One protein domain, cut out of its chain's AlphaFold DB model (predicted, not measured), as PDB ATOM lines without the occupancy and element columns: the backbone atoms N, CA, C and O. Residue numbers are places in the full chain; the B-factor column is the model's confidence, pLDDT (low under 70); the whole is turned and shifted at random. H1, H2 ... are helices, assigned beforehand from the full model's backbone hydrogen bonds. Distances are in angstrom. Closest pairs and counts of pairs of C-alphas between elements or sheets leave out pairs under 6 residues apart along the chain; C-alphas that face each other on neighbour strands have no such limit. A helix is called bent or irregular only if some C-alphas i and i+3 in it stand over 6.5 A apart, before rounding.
ATOM      1  N   LYS A   2     228.082 211.505 260.353       76.94
ATOM      2  CA  LYS A   2     228.289 210.387 261.308       76.94
ATOM      3  C   LYS A   2     228.746 210.838 262.706       76.94
ATOM      4  O   LYS A   2     228.214 210.365 263.703       76.94
ATOM      5  N   ASN A   3     229.664 211.803 262.770       85.44
ATOM      6  CA  ASN A   3     230.164 212.324 264.047       85.44
ATOM      7  C   ASN A   3     229.097 213.104 264.824       85.44
ATOM      8  O   ASN A   3     228.975 212.903 266.022       85.44
ATOM      9  N   ALA A   4     228.277 213.913 264.146       83.50
ATOM     10  CA  ALA A   4     227.211 214.685 264.789       83.50
ATOM     11  C   ALA A   4     226.159 213.778 265.447       83.50
ATOM     12  O   ALA A   4     225.757 214.022 266.578       83.50
ATOM     13  N   ILE A   5     225.771 212.688 264.774       87.62
ATOM     14  CA  ILE A   5     224.837 211.697 265.333       87.62
ATOM     15  C   ILE A   5     225.448 211.007 266.557       87.62
ATOM     16  O   ILE A   5     224.780 210.857 267.577       87.62
ATOM     17  N   LYS A   6     226.730 210.626 266.486       93.06
ATOM     18  CA  LYS A   6     227.438 210.022 267.622       93.06
ATOM     19  C   LYS A   6     227.519 210.981 268.815       93.06
ATOM     20  O   LYS A   6     227.326 210.548 269.947       93.06
ATOM     21  N   THR A   7     227.759 212.267 268.561       91.00
ATOM     22  CA  THR A   7     227.747 213.314 269.588       91.00
ATOM     23  C   THR A   7     226.371 213.428 270.238       91.00
ATOM     24  O   THR A   7     226.286 213.304 271.449       91.00
ATOM     25  N   ILE A   8     225.295 213.539 269.453       89.50
ATOM     26  CA  ILE A   8     223.922 213.624 269.980       89.50
ATOM     27  C   ILE A   8     223.572 212.399 270.835       89.50
ATOM     28  O   ILE A   8     223.045 212.548 271.929       89.50
ATOM     29  N   LEU A   9     223.895 211.187 270.374       91.81
ATOM     30  CA  LEU A   9     223.672 209.954 271.143       91.81
ATOM     31  C   LEU A   9     224.431 209.946 272.471       91.81
ATOM     32  O   LEU A   9     223.900 209.492 273.483       91.81
ATOM     33  N   THR A  10     225.668 210.441 272.464       93.12
ATOM     34  CA  THR A  10     226.496 210.532 273.671       93.12
ATOM     35  C   THR A  10     225.904 211.549 274.644       93.12
ATOM     36  O   THR A  10     225.709 211.219 275.810       93.12
ATOM     37  N   ASP A  11     225.530 212.733 274.152       91.94
ATOM     38  CA  ASP A  11     224.913 213.793 274.953       91.94
ATOM     39  C   ASP A  11     223.583 213.312 275.571       91.94
ATOM     40  O   ASP A  11     223.356 213.474 276.768       91.94
ATOM     41  N   LEU A  12     222.721 212.653 274.785       92.00
ATOM     42  CA  LEU A  12     221.456 212.080 275.263       92.00
ATOM     43  C   LEU A  12     221.681 211.026 276.353       92.00
ATOM     44  O   LEU A  12     220.965 211.011 277.351       92.00
ATOM     45  N   ASN A  13     222.677 210.154 276.186       93.75
ATOM     46  CA  ASN A  13     223.013 209.141 277.185       93.75
ATOM     47  C   ASN A  13     223.525 209.785 278.484       93.75
ATOM     48  O   ASN A  13     223.113 209.393 279.575       93.75
ATOM     49  N   HIS A  14     224.373 210.808 278.377       94.62
ATOM     50  CA  HIS A  14     224.887 211.531 279.539       94.62
ATOM     51  C   HIS A  14     223.775 212.253 280.303       94.62
ATOM     52  O   HIS A  14     223.744 212.186 281.530       94.62
ATOM     53  N   VAL A  15     222.835 212.883 279.590       92.25
ATOM     54  CA  VAL A  15     221.721 213.631 280.191       92.25
ATOM     55  C   VAL A  15     220.655 212.708 280.789       92.25
ATOM     56  O   VAL A  15     220.231 212.940 281.916       92.25
ATOM     57  N   PHE A  16     220.219 211.664 280.074       91.00
ATOM     58  CA  PHE A  16     219.070 210.846 280.494       91.00
ATOM     59  C   PHE A  16     219.416 209.561 281.241       91.00
ATOM     60  O   PHE A  16     218.581 209.067 281.990       91.00
ATOM     61  N   VAL A  17     220.602 208.990 281.015       92.06
ATOM     62  CA  VAL A  17     220.957 207.667 281.556       92.06
ATOM     63  C   VAL A  17     221.983 207.789 282.673       92.06
ATOM     64  O   VAL A  17     221.776 207.244 283.752       92.06
ATOM     65  N   LYS A  18     223.092 208.493 282.425       89.19
ATOM     66  CA  LYS A  18     224.193 208.580 283.395       89.19
ATOM     67  C   LYS A  18     223.999 209.669 284.445       89.19
ATOM     68  O   LYS A  18     224.541 209.545 285.533       89.19
ATOM     69  N   GLY A  19     223.273 210.741 284.121       84.62
ATOM     70  CA  GLY A  19     223.118 211.905 285.001       84.62
ATOM     71  C   GLY A  19     224.386 212.762 285.144       84.62
ATOM     72  O   GLY A  19     224.396 213.717 285.914       84.62
ATOM     73  N   GLU A  20     225.443 212.462 284.384       87.81
ATOM     74  CA  GLU A  20     226.753 213.127 284.425       87.81
ATOM     75  C   GLU A  20     226.952 214.058 283.218       87.81
ATOM     76  O   GLU A  20     227.961 214.012 282.517       87.81
ATOM     77  N   SER A  21     225.954 214.890 282.926       90.44
ATOM     78  CA  SER A  21     225.998 215.814 281.786       90.44
ATOM     79  C   SER A  21     226.519 217.198 282.169       90.44
ATOM     80  O   SER A  21     226.150 217.735 283.217       90.44
ATOM     81  N   ASN A  22     227.276 217.838 281.281       92.31
ATOM     82  CA  ASN A  22     227.638 219.251 281.438       92.31
ATOM     83  C   ASN A  22     226.540 220.200 280.903       92.31
ATOM     84  O   ASN A  22     225.649 219.802 280.151       92.31
ATOM     85  N   LYS A  23     226.624 221.494 281.251       93.19
ATOM     86  CA  LYS A  23     225.637 222.515 280.830       93.19
ATOM     87  C   LYS A  23     225.470 222.612 279.304       93.19
ATOM     88  O   LYS A  23     224.391 222.944 278.822       93.19
ATOM     89  N   VAL A  24     226.526 222.327 278.538       92.94
ATOM     90  CA  VAL A  24     226.518 222.418 277.069       92.94
ATOM     91  C   VAL A  24     225.799 221.220 276.441       92.94
ATOM     92  O   VAL A  24     225.075 221.378 275.461       92.94
ATOM     93  N   GLU A  25     225.986 220.022 276.989       92.00
ATOM     94  CA  GLU A  25     225.264 218.803 276.608       92.00
ATOM     95  C   GLU A  25     223.776 218.935 276.928       92.00
ATOM     96  O   GLU A  25     222.941 218.686 276.062       92.00
ATOM     97  N   GLN A  26     223.445 219.439 278.120       91.94
ATOM     98  CA  GLN A  26     222.060 219.718 278.507       91.94
ATOM     99  C   GLN A  26     221.387 220.706 277.551       91.94
ATOM    100  O   GLN A  26     220.285 220.441 277.078       91.94
ATOM    101  N   ALA A  27     222.054 221.814 277.208       93.06
ATOM    102  CA  ALA A  27     221.514 222.798 276.270       93.06
ATOM    103  C   ALA A  27     221.279 222.206 274.868       93.06
ATOM    104  O   ALA A  27     220.242 222.465 274.255       93.06
ATOM    105  N   ARG A  28     222.209 221.378 274.368       92.88
ATOM    106  CA  ARG A  28     222.060 220.682 273.079       92.88
ATOM    107  C   ARG A  28     220.879 219.718 273.085       92.88
ATOM    108  O   ARG A  28     220.074 219.744 272.157       92.88
ATOM    109  N   VAL A  29     220.752 218.904 274.130       92.56
ATOM    110  CA  VAL A  29     219.634 217.966 274.284       92.56
ATOM    111  C   VAL A  29     218.303 218.710 274.415       92.56
ATOM    112  O   VAL A  29     217.333 218.332 273.763       92.56
ATOM    113  N   PHE A  30     218.259 219.806 275.174       92.19
ATOM    114  CA  PHE A  30     217.062 220.634 275.319       92.19
ATOM    115  C   PHE A  30     216.598 221.222 273.980       92.19
ATOM    116  O   PHE A  30     215.431 221.083 273.618       92.19
ATOM    117  N   LEU A  31     217.512 221.817 273.206       92.25
ATOM    118  CA  LEU A  31     217.205 222.344 271.871       92.25
ATOM    119  C   LEU A  31     216.710 221.253 270.917       92.25
ATOM    120  O   LEU A  31     215.843 221.510 270.087       92.25
ATOM    121  N   LEU A  32     217.239 220.037 271.040       92.06
ATOM    122  CA  LEU A  32     216.825 218.910 270.208       92.06
ATOM    123  C   LEU A  32     215.421 218.408 270.574       92.06
ATOM    124  O   LEU A  32     214.676 217.964 269.703       92.06
ATOM    125  N   LEU A  33     215.042 218.506 271.850       92.25
ATOM    126  CA  LEU A  33     213.763 218.016 272.358       92.25
ATOM    127  C   LEU A  33     212.650 219.063 272.402       92.25
ATOM    128  O   LEU A  33     211.495 218.689 272.579       92.25
ATOM    129  N   ILE A  34     212.944 220.348 272.197       92.25
ATOM    130  CA  ILE A  34     211.923 221.398 272.293       92.25
ATOM    131  C   ILE A  34     210.761 221.170 271.318       92.25
ATOM    132  O   ILE A  34     209.603 221.274 271.706       92.25
ATOM    133  N   ILE A  35     211.048 220.778 270.074       90.19
ATOM    134  CA  ILE A  35     210.028 220.531 269.048       90.19
ATOM    135  C   ILE A  35     209.122 219.347 269.424       90.19
ATOM    136  O   ILE A  35     207.903 219.537 269.452       90.19
ATOM    137  N   PRO A  36     209.647 218.141 269.729       89.94
ATOM    138  CA  PRO A  36     208.792 217.023 270.112       89.94
ATOM    139  C   PRO A  36     208.049 217.279 271.428       89.94
ATOM    140  O   PRO A  36     206.873 216.942 271.516       89.94
ATOM    141  N   VAL A  37     208.668 217.937 272.415       89.75
ATOM    142  CA  VAL A  37     207.999 218.289 273.679       89.75
ATOM    143  C   VAL A  37     206.833 219.244 273.434       89.75
ATOM    144  O   VAL A  37     205.723 218.971 273.879       89.75
ATOM    145  N   MET A  38     207.043 220.323 272.677       88.50
ATOM    146  CA  MET A  38     205.970 221.268 272.350       88.50
ATOM    147  C   MET A  38     204.868 220.615 271.510       88.50
ATOM    148  O   MET A  38     203.694 220.913 271.706       88.50
ATOM    149  N   SER A  39     205.227 219.685 270.623       88.94
ATOM    150  CA  SER A  39     204.262 218.919 269.825       88.94
ATOM    151  C   SER A  39     203.397 218.010 270.701       88.94
ATOM    152  O   SER A  39     202.184 217.949 270.512       88.94
ATOM    153  N   VAL A  40     203.992 217.343 271.694       88.44
ATOM    154  CA  VAL A  40     203.267 216.540 272.693       88.44
ATOM    155  C   VAL A  40     202.354 217.426 273.537       88.44
ATOM    156  O   VAL A  40     201.181 217.108 273.689       88.44
ATOM    157  N   ILE A  41     202.852 218.565 274.025       88.00
ATOM    158  CA  ILE A  41     202.046 219.518 274.801       88.00
ATOM    159  C   ILE A  41     200.866 220.043 273.972       88.00
ATOM    160  O   ILE A  41     199.769 220.153 274.497       88.00
ATOM    161  N   TYR A  42     201.051 220.346 272.688       85.81
ATOM    162  CA  TYR A  42     199.972 220.861 271.841       85.81
ATOM    163  C   TYR A  42     198.935 219.793 271.453       85.81
ATOM    164  O   TYR A  42     197.753 220.096 271.330       85.81
ATOM    165  N   SER A  43     199.377 218.554 271.223       84.19
ATOM    166  CA  SER A  43     198.503 217.467 270.754       84.19
ATOM    167  C   SER A  43     197.799 216.712 271.878       84.19
ATOM    168  O   SER A  43     196.653 216.304 271.701       84.19
ATOM    169  N   LEU A  44     198.478 216.508 273.008       83.19
ATOM    170  CA  LEU A  44     197.973 215.754 274.160       83.19
ATOM    171  C   LEU A  44     197.655 216.644 275.359       83.19
ATOM    172  O   LEU A  44     196.897 216.233 276.235       83.19
ATOM    173  N   GLY A  45     198.236 217.841 275.431       72.94
ATOM    174  CA  GLY A  45     197.786 218.827 276.393       72.94
ATOM    175  C   GLY A  45     196.415 219.307 275.956       72.94
ATOM    176  O   GLY A  45     196.275 219.962 274.924       72.94
TER     177      GLY A  45
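AT A GLANCE: This is residues 2 to 45 of the 50 residues of an uncharacterized protein of Mucilaginibacter phyllosphaerae (UniProt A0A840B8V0). Two helices make a rough L: the first arm of the bent helix H2, H2a, packs on the side of H1, nearly at right angles to it, and residues 33 to 45, which include the second arm H2b, stick out free of H1. The printed part has 44 residues with two named helices, H1 then H2 along the chain, and no named strand; the class is all helix. The whole is loose, with a radius of gyration of the C-alphas of 11.9 A, and spans 32 by 24 by 16 A.

IN THESE COORDINATES: H1 covers residues 2 to 18, from C-alpha 2 at (228.289, 210.387, 261.308) to C-alpha 18, a length of 22.5 A. It is neither bent nor irregular, but only just: C-alphas 15 and 18 are 6.5 A apart. H2 covers residues 23 to 44 and was assigned as one helix by its hydrogen bonds, but it is bent: C-alphas 32 and 35 are 7.1 A apart. Its arm H2a, residues 23 to 32, begins at C-alpha 23 at (225.637, 222.515, 280.830) and is 14.3 A long. Its arm H2b, residues 35 to 44, is 13.9 A long and ends at C-alpha 44 at (197.973, 215.754, 274.160).

HOW THE PARTS SIT: H1 touches H2a with residues 8 to 15 alone. Their closest C-alphas, those of Asp 11 and Glu 25, are 5.3 A apart. Their lines are about perpendicular at 71 degrees, only just past a steep tilt. H2a and H2b stand at a steep tilt of 52 degrees. H1 and H2b are apart. Every O i to N i+4 pair is within hydrogen-bond range in H2a and H2b; in H1, 12 of 13 are.

THE WHOLE: The C-alphas farthest apart, those of Asn 3 and Gly 45, are 35.3 A apart. Without the free residues 33 to 45, the body spans 24 by 17 by 12 A. The printed part has no cut, and the link from H1 to H2 is tight, with 4 residues. The mean pLDDT of the printed part is 89.6, and no printed residue is under 70.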